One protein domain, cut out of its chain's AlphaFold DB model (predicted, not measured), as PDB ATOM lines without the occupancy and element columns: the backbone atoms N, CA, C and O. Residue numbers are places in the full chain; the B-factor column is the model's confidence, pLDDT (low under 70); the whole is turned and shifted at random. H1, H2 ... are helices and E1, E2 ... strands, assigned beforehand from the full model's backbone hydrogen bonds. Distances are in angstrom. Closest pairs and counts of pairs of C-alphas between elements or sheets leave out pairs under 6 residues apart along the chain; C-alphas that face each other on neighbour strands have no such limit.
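What this domain is: This is residues 15 to 102 of the 142 residues of an uncharacterized protein of Cafeteria roenbergensis (UniProt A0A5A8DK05). Long helix H1 packs on the two-strand sheet E1-E4; beyond, short helix H2 packs on hairpin E2-E3. The printed part has 88 residues, under half in two named helices and four named strands, H1 E1 H2 E2 E3 E4; the class is mixed. It spans 42 by 26 by 26 A, only just compact, close to loose, radius of gyration of the C-alphas 14.0 A.

How they stand to each other: Start at antiparallel E1, residues 40 to 42, and E4, 97 to 99: N 41 and O 98 are within hydrogen-bond range, 3.0 A. Hairpin E2, residues 74 to 76, and E3, 81 to 83, has N 75 and O 82 at 2.8 A. The closest C-alphas of H1, residues 15 to 35, and E1 are 30 and 40, 5.2 A; those of H2, 62 to 69, and E3 are 63 and 83, 5.4 A. Both helices have every O i to N i+4 pair within range.

Where its parts are: Find C-alpha 15 at (-7.032, 30.091, 29.429); H1 runs 29.9 A. E4 ends at (2.082, 8.708, 21.341).

The domain as a whole: The printed part has no cut; links E1-H2 and E3-E4 are long.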
ATOM      1  N   LYS A  15      -7.927  31.184  29.049       86.19
ATOM      2  CA  LYS A  15      -7.032  30.091  29.429       86.19
ATOM      3  C   LYS A  15      -7.808  28.830  29.822       86.19
ATOM      4  O   LYS A  15      -7.421  27.741  29.405       86.19
ATOM      5  N   ASP A  16      -8.871  28.973  30.609       89.75
ATOM      6  CA  ASP A  16      -9.704  27.848  31.040       89.75
ATOM      7  C   ASP A  16     -10.467  27.246  29.842       89.75
ATOM      8  O   ASP A  16     -10.440  26.032  29.649       89.75
ATOM      9  N   ASP A  17     -11.020  28.080  28.954       90.50
ATOM     10  CA  ASP A  17     -11.675  27.640  27.715       90.50
ATOM     11  C   ASP A  17     -10.692  26.865  26.801       90.50
ATOM     12  O   ASP A  17     -11.044  25.832  26.225       90.50
ATOM     13  N   CYS A  18      -9.443  27.333  26.662       91.44
ATOM     14  CA  CYS A  18      -8.394  26.632  25.912       91.44
ATOM     15  C   CYS A  18      -8.015  25.291  26.548       91.44
ATOM     16  O   CYS A  18      -7.882  24.294  25.834       91.44
ATOM     17  N   LEU A  19      -7.868  25.255  27.876       92.31
ATOM     18  CA  LEU A  19      -7.563  24.035  28.620       92.31
ATOM     19  C   LEU A  19      -8.652  22.979  28.418       92.31
ATOM     20  O   LEU A  19      -8.340  21.836  28.091       92.31
ATOM     21  N   GLU A  20      -9.922  23.357  28.580       92.56
ATOM     22  CA  GLU A  20     -11.057  22.445  28.426       92.56
ATOM     23  C   GLU A  20     -11.142  21.883  27.003       92.56
ATOM     24  O   GLU A  20     -11.300  20.672  26.823       92.56
ATOM     25  N   ARG A  21     -10.969  22.738  25.984       92.62
ATOM     26  CA  ARG A  21     -10.957  22.314  24.573       92.62
ATOM     27  C   ARG A  21      -9.820  21.339  24.290       92.62
ATOM     28  O   ARG A  21     -10.062  20.290  23.694       92.62
ATOM     29  N   PHE A  22      -8.602  21.664  24.726       94.88
ATOM     30  CA  PHE A  22      -7.444  20.796  24.534       94.88
ATOM     31  C   PHE A  22      -7.621  19.461  25.259       94.88
ATOM     32  O   PHE A  22      -7.443  18.417  24.639       94.88
ATOM     33  N   ALA A  23      -8.015  19.471  26.534       94.69
ATOM     34  CA  ALA A  23      -8.164  18.254  27.325       94.69
ATOM     35  C   ALA A  23      -9.242  17.325  26.748       94.69
ATOM     36  O   ALA A  23      -9.019  16.118  26.649       94.69
ATOM     37  N   ALA A  24     -10.386  17.869  26.317       93.75
ATOM     38  CA  ALA A  24     -11.444  17.086  25.682       93.75
ATOM     39  C   ALA A  24     -10.983  16.473  24.350       93.75
ATOM     40  O   ALA A  24     -11.184  15.278  24.110       93.75
ATOM     41  N   TRP A  25     -10.323  17.270  23.504       95.50
ATOM     42  CA  TRP A  25      -9.779  16.805  22.229       95.50
ATOM     43  C   TRP A  25      -8.686  15.742  22.422       95.50
ATOM     44  O   TRP A  25      -8.781  14.652  21.858       95.50
ATOM     45  N   ALA A  26      -7.688  16.016  23.265       96.75
ATOM     46  CA  ALA A  26      -6.566  15.119  23.523       96.75
ATOM     47  C   ALA A  26      -7.049  13.799  24.125       96.75
ATOM     48  O   ALA A  26      -6.609  12.731  23.703       96.75
ATOM     49  N   ARG A  27      -8.031  13.849  25.035       96.06
ATOM     50  CA  ARG A  27      -8.656  12.646  25.586       96.06
ATOM     51  C   ARG A  27      -9.293  11.785  24.499       96.06
ATOM     52  O   ARG A  27      -9.050  10.582  24.469       96.06
ATOM     53  N   CYS A  28     -10.053  12.394  23.587       95.69
ATOM     54  CA  CYS A  28     -10.671  11.687  22.469       95.69
ATOM     55  C   CYS A  28      -9.627  11.017  21.558       95.69
ATOM     56  O   CYS A  28      -9.819   9.876  21.132       95.69
ATOM     57  N   VAL A  29      -8.510  11.693  21.272       96.94
ATOM     58  CA  VAL A  29      -7.424  11.115  20.466       96.94
ATOM     59  C   VAL A  29      -6.727   9.977  21.217       96.94
ATOM     60  O   VAL A  29      -6.558   8.895  20.656       96.94
ATOM     61  N   CYS A  30      -6.370  10.173  22.489       97.69
ATOM     62  CA  CYS A  30      -5.731   9.146  23.307       97.69
ATOM     63  C   CYS A  30      -6.597   7.891  23.438       97.69
ATOM     64  O   CYS A  30      -6.087   6.797  23.220       97.69
ATOM     65  N   ASP A  31      -7.896   8.024  23.729       96.69
ATOM     66  CA  ASP A  31      -8.803   6.875  23.863       96.69
ATOM     67  C   ASP A  31      -8.858   6.050  22.560       96.69
ATOM     68  O   ASP A  31      -8.823   4.818  22.600       96.69
ATOM     69  N   GLN A  32      -8.863   6.708  21.393       96.19
ATOM     70  CA  GLN A  32      -8.802   6.024  20.096       96.19
ATOM     71  C   GLN A  32      -7.471   5.293  19.879       96.19
ATOM     72  O   GLN A  32      -7.462   4.141  19.444       96.19
ATOM     73  N   LEU A  33      -6.342   5.940  20.176       97.88
ATOM     74  CA  LEU A  33      -5.017   5.342  20.000       97.88
ATOM     75  C   LEU A  33      -4.799   4.158  20.951       97.88
ATOM     76  O   LEU A  33      -4.311   3.112  20.519       97.88
ATOM     77  N   LEU A  34      -5.244   4.288  22.204       97.25
ATOM     78  CA  LEU A  34      -5.218   3.220  23.202       97.25
ATOM     79  C   LEU A  34      -6.081   2.029  22.769       97.25
ATOM     80  O   LEU A  34      -5.631   0.887  22.865       97.25
ATOM     81  N   ALA A  35      -7.274   2.272  22.213       96.88
ATOM     82  CA  ALA A  35      -8.136   1.217  21.673       96.88
ATOM     83  C   ALA A  35      -7.506   0.470  20.479       96.88
ATOM     84  O   ALA A  35      -7.805  -0.704  20.256       96.88
ATOM     85  N   LEU A  36      -6.612   1.126  19.733       96.56
ATOM     86  CA  LEU A  36      -5.826   0.523  18.651       96.56
ATOM     87  C   LEU A  36      -4.533  -0.157  19.141       96.56
ATOM     88  O   LEU A  36      -3.778  -0.688  18.328       96.56
ATOM     89  N   GLY A  37      -4.275  -0.171  20.453       97.25
ATOM     90  CA  GLY A  37      -3.095  -0.800  21.051       97.25
ATOM     91  C   GLY A  37      -1.831   0.063  21.019       97.25
ATOM     92  O   GLY A  37      -0.735  -0.456  21.232       97.25
ATOM     93  N   HIS A  38      -1.956   1.367  20.760       97.81
ATOM     94  CA  HIS A  38      -0.843   2.310  20.822       97.81
ATOM     95  C   HIS A  38      -0.862   3.081  22.137       97.81
ATOM     96  O   HIS A  38      -1.906   3.548  22.581       97.81
ATOM     97  N   TRP A  39       0.308   3.262  22.748       97.50
ATOM     98  CA  TRP A  39       0.415   4.134  23.912       97.50
ATOM     99  C   TRP A  39       0.173   5.585  23.487       97.50
ATOM    100  O   TRP A  39       0.697   6.030  22.460       97.50
ATOM    101  N   ALA A  40      -0.605   6.316  24.277       97.75
ATOM    102  CA  ALA A  40      -0.816   7.743  24.120       97.75
ATOM    103  C   ALA A  40      -1.114   8.379  25.480       97.75
ATOM    104  O   ALA A  40      -1.767   7.761  26.318       97.75
ATOM    105  N   ASP A  41      -0.652   9.609  25.673       97.12
ATOM    106  CA  ASP A  41      -0.929  10.422  26.858       97.12
ATOM    107  C   ASP A  41      -0.812  11.906  26.499       97.12
ATOM    108  O   ASP A  41      -0.191  12.261  25.496       97.12
ATOM    109  N   PHE A  42      -1.370  12.782  27.320       96.69
ATOM    110  CA  PHE A  42      -1.244  14.225  27.175       96.69
ATOM    111  C   PHE A  42      -0.878  14.868  28.502       96.69
ATOM    112  O   PHE A  42      -1.177  14.347  29.576       96.69
ATOM    113  N   ILE A  43      -0.184  15.996  28.416       96.19
ATOM    114  CA  ILE A  43       0.252  16.742  29.588       96.19
ATOM    115  C   ILE A  43      -0.847  17.720  29.971       96.19
ATOM    116  O   ILE A  43      -1.367  18.422  29.109       96.19
ATOM    117  N   ASP A  44      -1.186  17.793  31.256       93.75
ATOM    118  CA  ASP A  44      -1.926  18.934  31.787       93.75
ATOM    119  C   ASP A  44      -1.009  20.167  31.777       93.75
ATOM    120  O   ASP A  44      -0.072  20.216  32.583       93.75
ATOM    121  N   PRO A  45      -1.259  21.185  30.929       90.88
ATOM    122  CA  PRO A  45      -0.378  22.348  30.824       90.88
ATOM    123  C   PRO A  45      -0.290  23.158  32.125       90.88
ATOM    124  O   PRO A  45       0.639  23.946  32.298       90.88
ATOM    125  N   CYS A  46      -1.240  22.978  33.052       89.75
ATOM    126  CA  CYS A  46      -1.244  23.679  34.333       89.75
ATOM    127  C   CYS A  46      -0.289  23.052  35.357       89.75
ATOM    128  O   CYS A  46       0.339  23.783  36.123       89.75
ATOM    129  N   SER A  47      -0.184  21.721  35.394       91.31
ATOM    130  CA  SER A  47       0.654  21.002  36.365       91.31
ATOM    131  C   SER A  47       1.925  20.393  35.775       91.31
ATOM    132  O   SER A  47       2.842  20.058  36.526       91.31
ATOM    133  N   GLY A  48       1.985  20.238  34.452       93.44
ATOM    134  CA  GLY A  48       3.050  19.542  33.741       93.44
ATOM    135  C   GLY A  48       3.044  18.027  33.960       93.44
ATOM    136  O   GLY A  48       4.047  17.367  33.696       93.44
ATOM    137  N   HIS A  49       1.957  17.448  34.470       94.25
ATOM    138  CA  HIS A  49       1.858  16.006  34.680       94.25
ATOM    139  C   HIS A  49       1.100  15.303  33.546       94.25
ATOM    140  O   HIS A  49       0.195  15.897  32.960       94.25
ATOM    141  N   PRO A  50       1.443  14.035  33.252       95.19
ATOM    142  CA  PRO A  50       0.635  13.200  32.371       95.19
ATOM    143  C   PRO A  50      -0.766  12.993  32.956       95.19
ATOM    144  O   PRO A  50      -0.926  12.881  34.175       95.19
ATOM    145  N   MET A  51      -1.767  12.940  32.083       94.88
ATOM    146  CA  MET A  51      -3.173  12.857  32.473       94.88
ATOM    147  C   MET A  51      -3.699  11.426  32.556       94.88
ATOM    148  O   MET A  51      -4.694  11.194  33.247       94.88
ATOM    149  N   LEU A  52      -3.068  10.472  31.863       93.44
ATOM    150  CA  LEU A  52      -3.523   9.080  31.809       93.44
ATOM    151  C   LEU A  52      -2.612   8.110  32.570       93.44
ATOM    152  O   LEU A  52      -3.110   7.129  33.122       93.44
ATOM    153  N   ALA A  53      -1.300   8.352  32.610       87.56
ATOM    154  CA  ALA A  53      -0.366   7.493  33.331       87.56
ATOM    155  C   ALA A  53      -0.639   7.454  34.848       87.56
ATOM    156  O   ALA A  53      -0.905   8.471  35.490       87.56
ATOM    157  N   GLU A  54      -0.508   6.267  35.449       79.06
ATOM    158  CA  GLU A  54      -0.597   6.108  36.899       79.06
ATOM    159  C   GLU A  54       0.684   6.615  37.583       79.06
ATOM    160  O   GLU A  54       1.787   6.121  37.341       79.06
ATOM    161  N   GLY A  55       0.529   7.582  38.489       71.69
ATOM    162  CA  GLY A  55       1.612   8.113  39.316       71.69
ATOM    163  C   GLY A  55       2.144   9.473  38.861       71.69
ATOM    164  O   GLY A  55       1.888   9.956  37.764       71.69
ATOM    165  N   ARG A  56       2.893  10.134  39.751       71.44
ATOM    166  CA  ARG A  56       3.498  11.441  39.470       71.44
ATOM    167  C   ARG A  56       4.922  11.237  38.966       71.44
ATOM    168  O   ARG A  56       5.831  10.997  39.758       71.44
ATOM    169  N   GLY A  57       5.091  11.302  37.649       74.50
ATOM    170  CA  GLY A  57       6.401  11.401  37.007       74.50
ATOM    171  C   GLY A  57       7.034  12.785  37.181       74.50
ATOM    172  O   GLY A  57       6.483  13.664  37.852       74.50
ATOM    173  N   ALA A  58       8.194  12.987  36.553       85.75
ATOM    174  CA  ALA A  58       8.802  14.312  36.456       85.75
ATOM    175  C   ALA A  58       7.837  15.307  35.787       85.75
ATOM    176  O   ALA A  58       7.070  14.935  34.898       85.75
ATOM    177  N   VAL A  59       7.884  16.566  36.223       92.44
ATOM    178  CA  VAL A  59       7.088  17.646  35.630       92.44
ATOM    179  C   VAL A  59       7.619  17.941  34.231       92.44
ATOM    180  O   VAL A  59       8.809  18.199  34.046       92.44
ATOM    181  N   PHE A  60       6.724  17.910  33.256       94.25
ATOM    182  CA  PHE A  60       6.974  18.302  31.885       94.25
ATOM    183  C   PHE A  60       6.749  19.808  31.717       94.25
ATOM    184  O   PHE A  60       5.710  20.344  32.097       94.25
ATOM    185  N   SER A  61       7.734  20.499  31.149       94.81
ATOM    186  CA  SER A  61       7.687  21.942  30.914       94.81
ATOM    187  C   SER A  61       7.346  22.208  29.453       94.81
ATOM    188  O   SER A  61       8.183  21.999  28.573       94.81
ATOM    189  N   GLU A  62       6.137  22.707  29.193       94.75
ATOM    190  CA  GLU A  62       5.716  23.128  27.848       94.75
ATOM    191  C   GLU A  62       6.665  24.189  27.269       94.75
ATOM    192  O   GLU A  62       7.052  24.134  26.105       94.75
ATOM    193  N   VAL A  63       7.140  25.120  28.104       94.31
ATOM    194  CA  VAL A  63       8.094  26.155  27.678       94.31
ATOM    195  C   VAL A  63       9.400  25.527  27.186       94.31
ATOM    196  O   VAL A  63       9.889  25.898  26.122       94.31
ATOM    197  N   ASP A  64       9.957  24.565  27.928       94.44
ATOM    198  CA  ASP A  64      11.203  23.901  27.526       94.44
ATOM    199  C   ASP A  64      10.996  22.963  26.327       94.44
ATOM    200  O   ASP A  64      11.881  22.857  25.475       94.44
ATOM    201  N   CYS A  65       9.826  22.324  26.212       94.19
ATOM    202  CA  CYS A  65       9.449  21.513  25.053       94.19
ATOM    203  C   CYS A  65       9.481  22.342  23.771       94.19
ATOM    204  O   CYS A  65      10.245  22.050  22.853       94.19
ATOM    205  N   PHE A  66       8.714  23.429  23.728       94.38
ATOM    206  CA  PHE A  66       8.603  24.254  22.532       94.38
ATOM    207  C   PHE A  66       9.927  24.966  22.213       94.38
ATOM    208  O   PHE A  66      10.291  25.107  21.045       94.38
ATOM    209  N   ALA A  67      10.697  25.356  23.234       93.62
ATOM    210  CA  ALA A  67      12.024  25.934  23.040       93.62
ATOM    211  C   ALA A  67      13.032  24.930  22.454       93.62
ATOM    212  O   ALA A  67      13.857  25.301  21.624       93.62
ATOM    213  N   SER A  68      12.987  23.662  22.868       92.81
ATOM    214  CA  SER A  68      13.961  22.648  22.440       92.81
ATOM    215  C   SER A  68      13.568  21.939  21.143       92.81
ATOM    216  O   SER A  68      14.402  21.802  20.247       92.81
ATOM    217  N   MET A  69      12.309  21.514  21.023       89.06
ATOM    218  CA  MET A  69      11.819  20.731  19.888       89.06
ATOM    219  C   MET A  69      11.435  21.617  18.705       89.06
ATOM    220  O   MET A  69      11.786  21.300  17.571       89.06
ATOM    221  N   LEU A  70      10.762  22.743  18.963       89.31
ATOM    222  CA  LEU A  70      10.278  23.650  17.914       89.31
ATOM    223  C   LEU A  70      11.147  24.901  17.744       89.31
ATOM    224  O   LEU A  70      10.953  25.662  16.800       89.31
ATOM    225  N   ARG A  71      12.131  25.112  18.632       92.50
ATOM    226  CA  ARG A  71      13.020  26.290  18.636       92.50
ATOM    227  C   ARG A  71      12.267  27.616  18.737       92.50
ATOM    228  O   ARG A  71      12.715  28.631  18.203       92.50
ATOM    229  N   TYR A  72      11.129  27.614  19.425       93.94
ATOM    230  CA  TYR A  72      10.356  28.834  19.626       93.94
ATOM    231  C   TYR A  72      11.093  29.791  20.573       93.94
ATOM    232  O   TYR A  72      11.682  29.338  21.562       93.94
ATOM    233  N   PRO A  73      11.084  31.111  20.303       94.06
ATOM    234  CA  PRO A  73      11.692  32.087  21.195       94.06
ATOM    235  C   PRO A  73      11.086  32.034  22.600       94.06
ATOM    236  O   PRO A  73       9.882  31.847  22.766       94.06
ATOM    237  N   VAL A  74      11.915  32.268  23.617       95.31
ATOM    238  CA  VAL A  74      11.486  32.367  25.018       95.31
ATOM    239  C   VAL A  74      11.805  33.762  25.535       95.31
ATOM    240  O   VAL A  74      12.900  34.277  25.306       95.31
ATOM    241  N   ALA A  75      10.860  34.374  26.241       93.44
ATOM    242  CA  ALA A  75      11.031  35.663  26.898       93.44
ATOM    243  C   ALA A  75      10.932  35.526  28.422       93.44
ATOM    244  O   ALA A  75      10.199  34.680  28.939       93.44
ATOM    245  N   ASP A  76      11.656  36.388  29.137       92.38
ATOM    246  CA  ASP A  76      11.478  36.580  30.575       92.38
ATOM    247  C   ASP A  76      10.380  37.622  30.815       92.38
ATOM    248  O   ASP A  76      10.423  38.735  30.284       92.38
ATOM    249  N   ALA A  77       9.381  37.243  31.605       85.75
ATOM    250  CA  ALA A  77       8.266  38.079  32.010       85.75
ATOM    251  C   ALA A  77       8.240  38.238  33.537       85.75
ATOM    252  O   ALA A  77       7.257  37.893  34.191       85.75
ATOM    253  N   GLY A  78       9.323  38.769  34.110       82.69
ATOM    254  CA  GLY A  78       9.416  39.051  35.543       82.69
ATOM    255  C   GLY A  78       9.675  37.794  36.367       82.69
ATOM    256  O   GLY A  78       9.016  37.581  37.381       82.69
ATOM    257  N   GLY A  79      10.600  36.945  35.907       83.81
ATOM    258  CA  GLY A  79      10.941  35.671  36.550       83.81
ATOM    259  C   GLY A  79      10.095  34.481  36.088       83.81
ATOM    260  O   GLY A  79      10.418  33.340  36.412       83.81
ATOM    261  N   CYS A  80       9.055  34.718  35.284       85.19
ATOM    262  CA  CYS A  80       8.357  33.671  34.542       85.19
ATOM    263  C   CYS A  80       8.926  33.578  33.125       85.19
ATOM    264  O   CYS A  80       8.988  34.582  32.415       85.19
ATOM    265  N   ARG A  81       9.288  32.372  32.685       90.88
ATOM    266  CA  ARG A  81       9.634  32.124  31.281       90.88
ATOM    267  C   ARG A  81       8.356  31.891  30.488       90.88
ATOM    268  O   ARG A  81       7.537  31.068  30.887       90.88
ATOM    269  N   ILE A  82       8.203  32.596  29.376       92.19
ATOM    270  CA  ILE A  82       7.095  32.403  28.437       92.19
ATOM    271  C   ILE A  82       7.650  32.049  27.065       92.19
ATOM    272  O   ILE A  82       8.616  32.658  26.606       92.19
ATOM    273  N   VAL A  83       7.050  31.063  26.410       94.12
ATOM    274  CA  VAL A  83       7.345  30.756  25.010       94.12
ATOM    275  C   VAL A  83       6.541  31.686  24.097       94.12
ATOM    276  O   VAL A  83       5.440  32.107  24.448       94.12
ATOM    277  N   LEU A  84       7.107  32.044  22.945       93.56
ATOM    278  CA  LEU A  84       6.502  32.910  21.939       93.56
ATOM    279  C   LEU A  84       6.355  32.150  20.620       93.56
ATOM    280  O   LEU A  84       7.336  31.640  20.082       93.56
ATOM    281  N   HIS A  85       5.146  32.116  20.071       92.81
ATOM    282  CA  HIS A  85       4.913  31.621  18.723       92.81
ATOM    283  C   HIS A  85       5.580  32.568  17.707       92.81
ATOM    284  O   HIS A  85       5.430  33.788  17.848       92.81
ATOM    285  N   PRO A  86       6.259  32.062  16.660       87.94
ATOM    286  CA  PRO A  86       6.925  32.905  15.664       87.94
ATOM    287  C   PRO A  86       6.002  33.922  14.978       87.94
ATOM    288  O   PRO A  86       6.435  35.035  14.691       87.94
ATOM    289  N   ALA A  87       4.732  33.562  14.759       87.12
ATOM    290  CA  ALA A  87       3.738  34.444  14.143       87.12
ATOM    291  C   ALA A  87       2.819  35.146  15.160       87.12
ATOM    292  O   ALA A  87       2.432  36.294  14.954       87.12
ATOM    293  N   TRP A  88       2.482  34.488  16.276       87.69
ATOM    294  CA  TRP A  88       1.439  34.962  17.205       87.69
ATOM    295  C   TRP A  88       1.996  35.617  18.473       87.69
ATOM    296  O   TRP A  88       1.248  36.159  19.292       87.69
ATOM    297  N   GLY A  89       3.316  35.577  18.671       90.19
ATOM    298  CA  GLY A  89       3.948  36.029  19.903       90.19
ATOM    299  C   GLY A  89       3.405  35.256  21.105       90.19
ATOM    300  O   GLY A  89       3.382  34.031  21.106       90.19
ATOM    301  N   SER A  90       2.948  35.965  22.135       88.88
ATOM    302  CA  SER A  90       2.374  35.357  23.343       88.88
ATOM    303  C   SER A  90       0.892  34.972  23.218       88.88
ATOM    304  O   SER A  90       0.299  34.548  24.206       88.88
ATOM    305  N   ARG A  91       0.270  35.138  22.044       88.62
ATOM    306  CA  ARG A  91      -1.163  34.876  21.817       88.62
ATOM    307  C   ARG A  91      -1.409  33.429  21.380       88.62
ATOM    308  O   ARG A  91      -1.939  33.195  20.302       88.62
ATOM    309  N   PHE A  92      -0.966  32.463  22.179       88.75
ATOM    310  CA  PHE A  92      -1.235  31.044  21.944       88.75
ATOM    311  C   PHE A  92      -1.159  30.247  23.247       88.75
ATOM    312  O   PHE A  92      -0.532  30.687  24.213       88.75
ATOM    313  N   TYR A  93      -1.794  29.077  23.267       91.12
ATOM    314  CA  TYR A  93      -1.844  28.199  24.433       91.12
ATOM    315  C   TYR A  93      -0.986  26.945  24.181       91.12
ATOM    316  O   TYR A  93      -1.405  26.083  23.409       91.12
ATOM    317  N   PRO A  94       0.233  26.846  24.751       92.62
ATOM    318  CA  PRO A  94       1.109  25.702  24.521       92.62
ATOM    319  C   PRO A  94       0.588  24.465  25.260       92.62
ATOM    320  O   PRO A  94       0.322  24.519  26.461       92.62
ATOM    321  N   ALA A  95       0.458  23.356  24.537       95.06
ATOM    322  CA  ALA A  95       0.005  22.082  25.075       95.06
ATOM    323  C   ALA A  95       0.562  20.923  24.238       95.06
ATOM    324  O   ALA A  95       0.609  21.016  23.007       95.06
ATOM    325  N   THR A  96       0.961  19.833  24.898       95.56
ATOM    326  CA  THR A  96       1.610  18.688  24.249       95.56
ATOM    327  C   THR A  96       0.897  17.361  24.536       95.56
ATOM    328  O   THR A  96       0.506  17.054  25.664       95.56
ATOM    329  N   MET A  97       0.783  16.528  23.498       95.69
ATOM    330  CA  MET A  97       0.365  15.126  23.570       95.69
ATOM    331  C   MET A  97       1.458  14.233  22.978       95.69
ATOM    332  O   MET A  97       2.132  14.606  22.018       95.69
ATOM    333  N   PHE A  98       1.608  13.033  23.528       95.69
ATOM    334  CA  PHE A  98       2.584  12.036  23.121       95.69
ATOM    335  C   PHE A  98       1.900  10.747  22.685       95.69
ATOM    336  O   PHE A  98       0.874  10.348  23.228       95.69
ATOM    337  N   THR A  99       2.503  10.054  21.722       97.31
ATOM    338  CA  THR A  99       2.082   8.708  21.341       97.31
ATOM    339  C   THR A  99       3.230   7.920  20.719       97.31
ATOM    340  O   THR A  99       4.158   8.496  20.154       97.31
ATOM    341  N   THR A 100       3.155   6.592  20.805       97.19
ATOM    342  CA  THR A 100       3.990   5.671  20.017       97.19
ATOM    343  C   THR A 100       3.314   5.218  18.721       97.19
ATOM    344  O   THR A 100       3.881   4.412  17.981       97.19
ATOM    345  N   ALA A 101       2.100   5.698  18.436       96.44
ATOM    346  CA  ALA A 101       1.377   5.356  17.223       96.44
ATOM    347  C   ALA A 101       2.146   5.816  15.971       96.44
ATOM    348  O   ALA A 101       2.673   6.932  15.943       96.44
ATOM    349  N   PRO A 102       2.174   5.008  14.896       94.25
ATOM    350  CA  PRO A 102       2.648   5.474  13.602       94.25
ATOM    351  C   PRO A 102       1.852   6.700  13.154       94.25
ATOM    352  O   PRO A 102       0.637   6.758  13.347       94.25
TER     353      PRO A 102